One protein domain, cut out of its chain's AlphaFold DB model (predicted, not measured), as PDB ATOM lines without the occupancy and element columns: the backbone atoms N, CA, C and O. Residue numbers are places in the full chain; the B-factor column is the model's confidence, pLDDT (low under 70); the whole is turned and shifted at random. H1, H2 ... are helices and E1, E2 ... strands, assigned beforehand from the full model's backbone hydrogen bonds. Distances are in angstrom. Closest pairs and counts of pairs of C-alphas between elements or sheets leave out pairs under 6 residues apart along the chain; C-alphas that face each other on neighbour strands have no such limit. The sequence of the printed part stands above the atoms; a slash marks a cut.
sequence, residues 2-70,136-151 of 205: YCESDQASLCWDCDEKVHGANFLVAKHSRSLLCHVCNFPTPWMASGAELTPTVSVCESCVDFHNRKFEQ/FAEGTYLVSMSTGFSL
ATOM      1  N   TYR A   2     261.841 224.925 221.813       91.31
ATOM      2  CA  TYR A   2     263.083 225.643 221.510       91.31
ATOM      3  C   TYR A   2     262.800 227.139 221.381       91.31
ATOM      4  O   TYR A   2     261.811 227.516 220.754       91.31
ATOM      5  N   CYS A   3     263.660 227.977 221.956       89.75
ATOM      6  CA  CYS A   3     263.622 229.428 221.805       89.75
ATOM      7  C   CYS A   3     264.817 229.905 220.973       89.75
ATOM      8  O   CYS A   3     265.967 229.644 221.325       89.75
ATOM      9  N   GLU A   4     264.555 230.649 219.896       88.56
ATOM     10  CA  GLU A   4     265.613 231.194 219.038       88.56
ATOM     11  C   GLU A   4     266.404 232.315 219.732       88.56
ATOM     12  O   GLU A   4     267.627 232.378 219.614       88.56
ATOM     13  N   SER A   5     265.719 233.177 220.494       86.94
ATOM     14  CA  SER A   5     266.330 234.331 221.172       86.94
ATOM     15  C   SER A   5     267.271 233.930 222.311       86.94
ATOM     16  O   SER A   5     268.281 234.597 222.518       86.94
ATOM     17  N   ASP A   6     266.962 232.830 223.002       86.06
ATOM     18  CA  ASP A   6     267.744 232.311 224.133       86.06
ATOM     19  C   ASP A   6     268.635 231.112 223.737       86.06
ATOM     20  O   ASP A   6     269.339 230.567 224.580       86.06
ATOM     21  N   GLN A   7     268.579 230.675 222.467       88.75
ATOM     22  CA  GLN A   7     269.289 229.512 221.891       88.75
ATOM     23  C   GLN A   7     269.114 228.197 222.683       88.75
ATOM     24  O   GLN A   7     269.934 227.274 222.615       88.75
ATOM     25  N   ALA A   8     268.011 228.090 223.425       89.44
ATOM     26  CA  ALA A   8     267.786 227.073 224.442       89.44
ATOM     27  C   ALA A   8     266.632 226.126 224.091       89.44
ATOM     28  O   ALA A   8     265.558 226.548 223.658       89.44
ATOM     29  N   SER A   9     266.837 224.837 224.370       91.69
ATOM     30  CA  SER A   9     265.784 223.817 224.364       91.69
ATOM     31  C   SER A   9     265.245 223.625 225.784       91.69
ATOM     32  O   SER A   9     266.001 223.264 226.683       91.69
ATOM     33  N   LEU A  10     263.946 223.856 225.985       88.75
ATOM     34  CA  LEU A  10     263.271 223.849 227.292       88.75
ATOM     35  C   LEU A  10     262.163 222.779 227.347       88.75
ATOM     36  O   LEU A  10     261.503 222.523 226.333       88.75
ATOM     37  N   CYS A  11     261.915 222.181 228.518       89.06
ATOM     38  CA  CYS A  11     260.655 221.473 228.789       89.06
ATOM     39  C   CYS A  11     259.511 222.478 229.024       89.06
ATOM     40  O   CYS A  11     259.754 223.680 229.125       89.06
ATOM     41  N   TRP A  12     258.274 221.988 229.139       88.75
ATOM     42  CA  TRP A  12     257.098 222.824 229.399       88.75
ATOM     43  C   TRP A  12     257.207 223.615 230.712       88.75
ATOM     44  O   TRP A  12     257.011 224.826 230.710       88.75
ATOM     45  N   ASP A  13     257.648 222.983 231.801       87.81
ATOM     46  CA  ASP A  13     257.773 223.632 233.116       87.81
ATOM     47  C   ASP A  13     258.907 224.666 233.183       87.81
ATOM     48  O   ASP A  13     258.944 225.485 234.102       87.81
ATOM     49  N   CYS A  14     259.880 224.595 232.271       87.38
ATOM     50  CA  CYS A  14     260.927 225.604 232.114       87.38
ATOM     51  C   CYS A  14     260.479 226.721 231.168       87.38
ATOM     52  O   CYS A  14     260.786 227.881 231.424       87.38
ATOM     53  N   ASP A  15     259.746 226.384 230.107       88.88
ATOM     54  CA  ASP A  15     259.170 227.336 229.161       88.88
ATOM     55  C   ASP A  15     258.203 228.306 229.860       88.88
ATOM     56  O   ASP A  15     258.379 229.520 229.767       88.88
ATOM     57  N   GLU A  16     257.266 227.785 230.657       89.56
ATOM     58  CA  GLU A  16     256.330 228.589 231.452       89.56
ATOM     59  C   GLU A  16     257.067 229.536 232.415       89.56
ATOM     60  O   GLU A  16     256.766 230.726 232.480       89.56
ATOM     61  N   LYS A  17     258.096 229.047 233.120       89.44
ATOM     62  CA  LYS A  17     258.860 229.861 234.084       89.44
ATOM     63  C   LYS A  17     259.707 230.938 233.407       89.44
ATOM     64  O   LYS A  17     259.780 232.051 233.918       89.44
ATOM     65  N   VAL A  18     260.338 230.640 232.269       89.12
ATOM     66  CA  VAL A  18     261.178 231.603 231.534       89.12
ATOM     67  C   VAL A  18     260.317 232.648 230.823       89.12
ATOM     68  O   VAL A  18     260.539 233.848 230.987       89.12
ATOM     69  N   HIS A  19     259.306 232.216 230.071       88.31
ATOM     70  CA  HIS A  19     258.503 233.101 229.226       88.31
ATOM     71  C   HIS A  19     257.318 233.736 229.973       88.31
ATOM     72  O   HIS A  19     256.872 234.815 229.584       88.31
ATOM     73  N   GLY A  20     256.867 233.161 231.092       87.44
ATOM     74  CA  GLY A  20     255.903 233.776 232.009       87.44
ATOM     75  C   GLY A  20     256.499 234.843 232.938       87.44
ATOM     76  O   GLY A  20     255.782 235.754 233.348       87.44
ATOM     77  N   ALA A  21     257.808 234.807 233.228       87.56
ATOM     78  CA  ALA A  21     258.443 235.742 234.167       87.56
ATOM     79  C   ALA A  21     258.397 237.223 233.735       87.56
ATOM     80  O   ALA A  21     258.485 238.115 234.580       87.56
ATOM     81  N   ASN A  22     258.301 237.515 232.431       82.19
ATOM     82  CA  ASN A  22     258.252 238.884 231.915       82.19
ATOM     83  C   ASN A  22     257.625 238.935 230.511       82.19
ATOM     84  O   ASN A  22     258.018 238.178 229.626       82.19
ATOM     85  N   PHE A  23     256.739 239.908 230.264       89.06
ATOM     86  CA  PHE A  23     256.113 240.163 228.958       89.06
ATOM     87  C   PHE A  23     257.112 240.379 227.802       89.06
ATOM     88  O   PHE A  23     256.759 240.184 226.638       89.06
ATOM     89  N   LEU A  24     258.351 240.790 228.097       88.00
ATOM     90  CA  LEU A  24     259.429 240.871 227.107       88.00
ATOM     91  C   LEU A  24     259.871 239.480 226.630       88.00
ATOM     92  O   LEU A  24     259.997 239.266 225.428       88.00
ATOM     93  N   VAL A  25     260.041 238.538 227.561       86.69
ATOM     94  CA  VAL A  25     260.498 237.164 227.298       86.69
ATOM     95  C   VAL A  25     259.349 236.317 226.735       86.69
ATOM     96  O   VAL A  25     259.549 235.549 225.796       86.69
ATOM     97  N   ALA A  26     258.110 236.565 227.177       88.88
ATOM     98  CA  ALA A  26     256.881 236.052 226.557       88.88
ATOM     99  C   ALA A  26     256.816 236.302 225.036       88.88
ATOM    100  O   ALA A  26     256.214 235.536 224.285       88.88
ATOM    101  N   LYS A  27     257.437 237.390 224.562       91.25
ATOM    102  CA  LYS A  27     257.445 237.797 223.154       91.25
ATOM    103  C   LYS A  27     258.484 237.051 222.299       91.25
ATOM    104  O   LYS A  27     258.515 237.263 221.088       91.25
ATOM    105  N   HIS A  28     259.341 236.214 222.884       92.88
ATOM    106  CA  HIS A  28     260.301 235.424 222.113       92.88
ATOM    107  C   HIS A  28     259.562 234.442 221.183       92.88
ATOM    108  O   HIS A  28     258.488 233.928 221.522       92.88
ATOM    109  N   SER A  29     260.116 234.202 219.991       92.00
ATOM    110  CA  SER A  29     259.593 233.189 219.069       92.00
ATOM    111  C   SER A  29     260.088 231.817 219.508       92.00
ATOM    112  O   SER A  29     261.295 231.615 219.675       92.00
ATOM    113  N   ARG A  30     259.157 230.882 219.705       92.50
ATOM    114  CA  ARG A  30     259.460 229.514 220.125       92.50
ATOM    115  C   ARG A  30     258.835 228.503 219.191       92.50
ATOM    116  O   ARG A  30     257.656 228.625 218.863       92.50
ATOM    117  N   SER A  31     259.598 227.476 218.838       93.50
ATOM    118  CA  SER A  31     259.133 226.352 218.028       93.50
ATOM    119  C   SER A  31     258.987 225.070 218.845       93.50
ATOM    120  O   SER A  31     259.693 224.833 219.836       93.50
ATOM    121  N   LEU A  32     258.037 224.226 218.436       93.38
ATOM    122  CA  LEU A  32     257.942 222.865 218.958       93.38
ATOM    123  C   LEU A  32     259.020 222.003 218.296       93.38
ATOM    124  O   LEU A  32     259.225 222.063 217.083       93.38
ATOM    125  N   LEU A  33     259.695 221.185 219.100       91.81
ATOM    126  CA  LEU A  33     260.633 220.178 218.609       91.81
ATOM    127  C   LEU A  33     259.872 218.875 218.348       91.81
ATOM    128  O   LEU A  33     258.993 218.496 219.126       91.81
ATOM    129  N   CYS A  34     260.215 218.177 217.267       90.00
ATOM    130  CA  CYS A  34     259.671 216.859 216.970       90.00
ATOM    131  C   CYS A  34     260.010 215.888 218.108       90.00
ATOM    132  O   CYS A  34     261.184 215.685 218.407       90.00
ATOM    133  N   HIS A  35     259.008 215.240 218.703       89.00
ATOM    134  CA  HIS A  35     259.219 214.324 219.831       89.00
ATOM    135  C   HIS A  35     260.148 213.137 219.501       89.00
ATOM    136  O   HIS A  35     260.834 212.628 220.379       89.00
ATOM    137  N   VAL A  36     260.201 212.724 218.229       90.19
ATOM    138  CA  VAL A  36     260.966 211.550 217.772       90.19
ATOM    139  C   VAL A  36     262.436 211.879 217.474       90.19
ATOM    140  O   VAL A  36     263.318 211.101 217.823       90.19
ATOM    141  N   CYS A  37     262.720 213.018 216.829       90.56
ATOM    142  CA  CYS A  37     264.069 213.367 216.349       90.56
ATOM    143  C   CYS A  37     264.636 214.681 216.917       90.56
ATOM    144  O   CYS A  37     265.744 215.078 216.562       90.56
ATOM    145  N   ASN A  38     263.882 215.371 217.777       90.19
ATOM    146  CA  ASN A  38     264.210 216.661 218.393       90.19
ATOM    147  C   ASN A  38     264.512 217.814 217.401       90.19
ATOM    148  O   ASN A  38     265.040 218.852 217.797       90.19
ATOM    149  N   PHE A  39     264.164 217.662 216.119       89.44
ATOM    150  CA  PHE A  39     264.316 218.707 215.100       89.44
ATOM    151  C   PHE A  39     263.199 219.769 215.208       89.44
ATOM    152  O   PHE A  39     262.054 219.392 215.484       89.44
ATOM    153  N   PRO A  40     263.471 221.071 214.982       89.81
ATOM    154  CA  PRO A  40     262.439 222.110 214.984       89.81
ATOM    155  C   PRO A  40     261.345 221.863 213.942       89.81
ATOM    156  O   PRO A  40     261.623 221.643 212.765       89.81
ATOM    157  N   THR A  41     260.084 221.922 214.363       89.62
ATOM    158  CA  THR A  41     258.932 221.848 213.454       89.62
ATOM    159  C   THR A  41     258.522 223.244 212.959       89.62
ATOM    160  O   THR A  41     258.859 224.236 213.606       89.62
ATOM    161  N   PRO A  42     257.760 223.354 211.849       88.25
ATOM    162  CA  PRO A  42     257.224 224.632 211.356       88.25
ATOM    163  C   PRO A  42     256.300 225.394 212.321       88.25
ATOM    164  O   PRO A  42     255.940 226.538 212.046       88.25
ATOM    165  N   TRP A  43     255.885 224.779 213.434       90.25
ATOM    166  CA  TRP A  43     255.060 225.426 214.448       90.25
ATOM    167  C   TRP A  43     255.855 226.502 215.188       90.25
ATOM    168  O   TRP A  43     256.941 226.222 215.697       90.25
ATOM    169  N   MET A  44     255.292 227.705 215.315       90.62
ATOM    170  CA  MET A  44     255.864 228.799 216.106       90.62
ATOM    171  C   MET A  44     254.791 229.535 216.910       90.62
ATOM    172  O   MET A  44     253.709 229.808 216.388       90.62
ATOM    173  N   ALA A  45     255.111 229.927 218.146       90.06
ATOM    174  CA  ALA A  45     254.260 230.790 218.962       90.06
ATOM    175  C   ALA A  45     255.041 231.702 219.927       90.06
ATOM    176  O   ALA A  45     256.211 231.480 220.249       90.06
ATOM    177  N   SER A  46     254.328 232.712 220.429       89.38
ATOM    178  CA  SER A  46     254.743 233.654 221.475       89.38
ATOM    179  C   SER A  46     253.553 233.929 222.403       89.38
ATOM    180  O   SER A  46     252.404 233.845 221.975       89.38
ATOM    181  N   GLY A  47     253.824 234.261 223.663       87.19
ATOM    182  CA  GLY A  47     252.849 234.382 224.753       87.19
ATOM    183  C   GLY A  47     253.481 234.002 226.099       87.19
ATOM    184  O   GLY A  47     254.588 233.472 226.126       87.19
ATOM    185  N   ALA A  48     252.805 234.261 227.217       78.69
ATOM    186  CA  ALA A  48     253.210 233.674 228.502       78.69
ATOM    187  C   ALA A  48     252.705 232.223 228.600       78.69
ATOM    188  O   ALA A  48     253.467 231.308 228.887       78.69
ATOM    189  N   GLU A  49     251.430 232.027 228.264       79.69
ATOM    190  CA  GLU A  49     250.724 230.750 228.327       79.69
ATOM    191  C   GLU A  49     250.756 230.056 226.957       79.69
ATOM    192  O   GLU A  49     250.288 230.607 225.956       79.69
ATOM    193  N   LEU A  50     251.297 228.838 226.909       85.00
ATOM    194  CA  LEU A  50     251.214 227.926 225.769       85.00
ATOM    195  C   LEU A  50     250.709 226.569 226.272       85.00
ATOM    196  O   LEU A  50     251.274 226.005 227.205       85.00
ATOM    197  N   THR A  51     249.656 226.029 225.657       84.31
ATOM    198  CA  THR A  51     249.096 224.729 226.054       84.31
ATOM    199  C   THR A  51     250.096 223.596 225.784       84.31
ATOM    200  O   THR A  51     250.583 223.504 224.650       84.31
ATOM    201  N   PRO A  52     250.354 222.683 226.745       85.00
ATOM    202  CA  PRO A  52     251.207 221.515 226.537       85.00
ATOM    203  C   PRO A  52     250.794 220.686 225.313       85.00
ATOM    204  O   PRO A  52     249.739 220.047 225.269       85.00
ATOM    205  N   THR A  53     251.650 220.729 224.293       88.06
ATOM    206  CA  THR A  53     251.396 220.180 222.956       88.06
ATOM    207  C   THR A  53     252.594 219.355 222.497       88.06
ATOM    208  O   THR A  53     253.744 219.713 222.746       88.06
ATOM    209  N   VAL A  54     252.347 218.258 221.789       87.62
ATOM    210  CA  VAL A  54     253.395 217.460 221.148       87.62
ATOM    211  C   VAL A  54     253.282 217.593 219.633       87.62
ATOM    212  O   VAL A  54     252.184 217.567 219.082       87.62
ATOM    213  N   SER A  55     254.426 217.730 218.964       89.19
ATOM    214  CA  SER A  55     254.534 217.757 217.503       89.19
ATOM    215  C   SER A  55     255.411 216.617 216.995       89.19
ATOM    216  O   SER A  55     256.409 216.271 217.634       89.19
ATOM    217  N   VAL A  56     255.097 216.101 215.807       91.62
ATOM    218  CA  VAL A  56     255.951 215.166 215.058       91.62
ATOM    219  C   VAL A  56     256.168 215.730 213.653       91.62
ATOM    220  O   VAL A  56     255.231 216.243 213.043       91.62
ATOM    221  N   CYS A  57     257.402 215.678 213.144       89.44
ATOM    222  CA  CYS A  57     257.704 216.113 211.780       89.44
ATOM    223  C   CYS A  57     257.325 215.038 210.750       89.44
ATOM    224  O   CYS A  57     257.402 213.842 211.028       89.44
ATOM    225  N   GLU A  58     256.968 215.484 209.548       88.62
ATOM    226  CA  GLU A  58     256.526 214.655 208.418       88.62
ATOM    227  C   GLU A  58     257.448 213.452 208.157       88.62
ATOM    228  O   GLU A  58     256.984 212.318 208.129       88.62
ATOM    229  N   SER A  59     258.767 213.662 208.127       88.81
ATOM    230  CA  SER A  59     259.769 212.598 207.946       88.81
ATOM    231  C   SER A  59     259.748 211.498 209.018       88.81
ATOM    232  O   SER A  59     260.107 210.356 208.729       88.81
ATOM    233  N   CYS A  60     259.318 211.802 210.246       89.62
ATOM    234  CA  CYS A  60     259.138 210.800 211.296       89.62
ATOM    235  C   CYS A  60     257.788 210.081 211.169       89.62
ATOM    236  O   CYS A  60     257.738 208.876 211.400       89.62
ATOM    237  N   VAL A  61     256.722 210.778 210.758       88.62
ATOM    238  CA  VAL A  61     255.420 210.154 210.449       88.62
ATOM    239  C   VAL A  61     255.577 209.147 209.304       88.62
ATOM    240  O   VAL A  61     255.209 207.983 209.447       88.62
ATOM    241  N   ASP A  62     256.241 209.554 208.221       88.31
ATOM    242  CA  ASP A  62     256.584 208.712 207.072       88.31
ATOM    243  C   ASP A  62     257.391 207.468 207.454       88.31
ATOM    244  O   ASP A  62     257.117 206.368 206.972       88.31
ATOM    245  N   PHE A  63     258.395 207.630 208.321       85.12
ATOM    246  CA  PHE A  63     259.214 206.518 208.795       85.12
ATOM    247  C   PHE A  63     258.402 205.522 209.634       85.12
ATOM    248  O   PHE A  63     258.558 204.311 209.474       85.12
ATOM    249  N   HIS A  64     257.507 206.015 210.499       80.12
ATOM    250  CA  HIS A  64     256.612 205.155 211.268       80.12
ATOM    251  C   HIS A  64     255.642 204.384 210.367       80.12
ATOM    252  O   HIS A  64     255.505 203.177 210.553       80.12
ATOM    253  N   ASN A  65     255.037 205.032 209.367       78.31
ATOM    254  CA  ASN A  65     254.091 204.392 208.446       78.31
ATOM    255  C   ASN A  65     254.736 203.224 207.678       78.31
ATOM    256  O   ASN A  65     254.244 202.097 207.748       78.31
ATOM    257  N   ARG A  66     255.896 203.456 207.045       76.12
ATOM    258  CA  ARG A  66     256.631 202.435 206.262       76.12
ATOM    259  C   ARG A  66     257.009 201.201 207.090       76.12
ATOM    260  O   ARG A  66     257.109 200.102 206.551       76.12
ATOM    261  N   LYS A  67     257.203 201.356 208.407       68.12
ATOM    262  CA  LYS A  67     257.550 200.249 209.311       68.12
ATOM    263  C   LYS A  67     256.383 199.278 209.564       68.12
ATOM    264  O   LYS A  67     256.639 198.136 209.932       68.12
ATOM    265  N   PHE A  68     255.129 199.694 209.371       59.12
ATOM    266  CA  PHE A  68     253.961 198.817 209.547       59.12
ATOM    267  C   PHE A  68     253.618 197.987 208.303       59.12
ATOM    268  O   PHE A  68     252.983 196.943 208.432       59.12
ATOM    269  N   GLU A  69     254.029 198.429 207.114       59.12
ATOM    270  CA  GLU A  69     253.757 197.725 205.854       59.12
ATOM    271  C   GLU A  69     254.694 196.521 205.659       59.12
ATOM    272  O   GLU A  69     254.286 195.493 205.133       59.12
ATOM    273  N   GLN A  70     255.927 196.605 206.163       56.75
ATOM    274  CA  GLN A  70     257.001 195.626 205.957       56.75
ATOM    275  C   GLN A  70     256.966 194.432 206.942       56.75
ATOM    276  O   GLN A  70     258.006 193.940 207.372       56.75
ATOM    277  N   PHE A 136     248.105 228.040 212.243       41.16
ATOM    278  CA  PHE A 136     248.408 226.646 211.949       41.16
ATOM    279  C   PHE A 136     249.131 226.587 210.599       41.16
ATOM    280  O   PHE A 136     248.558 226.943 209.570       41.16
ATOM    281  N   ALA A 137     250.395 226.167 210.609       39.47
ATOM    282  CA  ALA A 137     251.109 225.822 209.391       39.47
ATOM    283  C   ALA A 137     250.615 224.449 208.914       39.47
ATOM    284  O   ALA A 137     250.656 223.470 209.663       39.47
ATOM    285  N   GLU A 138     250.136 224.377 207.675       36.91
ATOM    286  CA  GLU A 138     249.751 223.110 207.053       36.91
ATOM    287  C   GLU A 138     250.976 222.174 207.022       36.91
ATOM    288  O   GLU A 138     252.063 222.582 206.616       36.91
ATOM    289  N   GLY A 139     250.817 220.942 207.521       44.53
ATOM    290  CA  GLY A 139     251.901 219.953 207.641       44.53
ATOM    291  C   GLY A 139     252.402 219.654 209.065       44.53
ATOM    292  O   GLY A 139     253.192 218.726 209.232       44.53
ATOM    293  N   THR A 140     251.949 220.355 210.116       51.25
ATOM    294  CA  THR A 140     252.274 219.969 211.510       51.25
ATOM    295  C   THR A 140     251.167 219.152 212.172       51.25
ATOM    296  O   THR A 140     250.106 219.689 212.494       51.25
ATOM    297  N   TYR A 141     251.442 217.880 212.464       51.31
ATOM    298  CA  TYR A 141     250.588 217.048 213.315       51.31
ATOM    299  C   TYR A 141     250.785 217.442 214.784       51.31
ATOM    300  O   TYR A 141     251.853 217.209 215.356       51.31
ATOM    301  N   LEU A 142     249.760 218.062 215.376       51.41
ATOM    302  CA  LEU A 142     249.746 218.499 216.773       51.41
ATOM    303  C   LEU A 142     248.839 217.600 217.612       51.41
ATOM    304  O   LEU A 142     247.690 217.357 217.246       51.41
ATOM    305  N   VAL A 143     249.339 217.168 218.767       50.22
ATOM    306  CA  VAL A 143     248.567 216.446 219.782       50.22
ATOM    307  C   VAL A 143     248.598 217.254 221.076       50.22
ATOM    308  O   VAL A 143     249.634 217.347 221.735       50.22
ATOM    309  N   SER A 144     247.461 217.843 221.444       44.84
ATOM    310  CA  SER A 144     247.274 218.478 222.754       44.84
ATOM    311  C   SER A 144     247.187 217.396 223.831       44.84
ATOM    312  O   SER A 144     246.328 216.517 223.743       44.84
ATOM    313  N   MET A 145     248.052 217.441 224.847       43.78
ATOM    314  CA  MET A 145     248.071 216.421 225.901       43.78
ATOM    315  C   MET A 145     247.321 216.888 227.149       43.78
ATOM    316  O   MET A 145     247.827 217.675 227.948       43.78
ATOM    317  N   SER A 146     246.120 216.348 227.348       36.62
ATOM    318  CA  SER A 146     245.356 216.526 228.584       36.62
ATOM    319  C   SER A 146     245.982 215.719 229.726       36.62
ATOM    320  O   SER A 146     245.757 214.517 229.827       36.62
ATOM    321  N   THR A 147     246.735 216.405 230.593       45.38
ATOM    322  CA  THR A 147     247.235 215.950 231.911       45.38
ATOM    323  C   THR A 147     248.019 214.627 231.943       45.38
ATOM    324  O   THR A 147     247.441 213.547 232.029       45.38
ATOM    325  N   GLY A 148     249.350 214.717 232.026       35.06
ATOM    326  CA  GLY A 148     250.218 213.590 232.383       35.06
ATOM    327  C   GLY A 148     251.634 214.046 232.741       35.06
ATOM    328  O   GLY A 148     252.327 214.608 231.897       35.06
ATOM    329  N   PHE A 149     252.066 213.812 233.985       42.12
ATOM    330  CA  PHE A 149     253.452 214.044 234.415       42.12
ATOM    331  C   PHE A 149     254.405 213.082 233.682       42.12
ATOM    332  O   PHE A 149     254.091 211.901 233.537       42.12
ATOM    333  N   SER A 150     255.576 213.565 233.251       37.28
ATOM    334  CA  SER A 150     256.594 212.754 232.564       37.28
ATOM    335  C   SER A 150     258.026 213.172 232.933       37.28
ATOM    336  O   SER A 150     258.273 214.281 233.401       37.28
ATOM    337  N   LEU A 151     258.979 212.260 232.736       39.22
ATOM    338  CA  LEU A 151     260.314 212.237 233.362       39.22
ATOM    339  C   LEU A 151     261.379 213.159 232.721       39.22
ATOM    340  O   LEU A 151     262.576 212.970 232.938       39.22
TER     341      LEU A 151
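What this domain is: This is residues 2 to 70 and 136 to 151 of the 205 residues of an uncharacterized protein of Cannabis sativa (UniProt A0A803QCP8). Two antiparallel strand pairs, hairpin E1-E2 and pair E3-E4, make a small body with H1 toward one end; H2 leads away from the other, where residues 62 to 70 stick out as an arm. The 85 printed residues, under half in named elements, run H1, E1, E2, E3, H2, E4: mixed, helices and strands. The whole is only just compact, close to loose, with radius of gyration of the C-alphas 14.2 A and spans of 50 by 25 by 21 A.

How they stand to each other: H1, residues 12 to 20, has 4 of 5 O i to N i+4 pairs within hydrogen-bond range; H2, residues 58 to 69, has 6 of 8. H1 and H2 are apart. E1, residues 30 to 33, and E2, residues 40 to 45, form an antiparallel hairpin, N 41 and O 32 within hydrogen-bond range at 2.9 A. E3, residues 53 to 56, and E4, residues 141 to 144, are antiparallel, N 54 and O 143 at 2.9 A. The closest C-alphas of E1 and E3, Leu 32 and Ser 55, are 6.3 A apart.

Where its parts are: H1 spans 11.3 A from C-alpha 12 (257.098, 222.824, 229.399), E2 12.6 A, H2 17.3 A; E4 ends at C-alpha 144 (247.274, 218.478, 222.754).

The domain as a whole: Residues 71 to 135 are not printed, a C-alpha gap of 32.7 A. Residues 67 to 70 and 136 to 151 have pLDDT under 70.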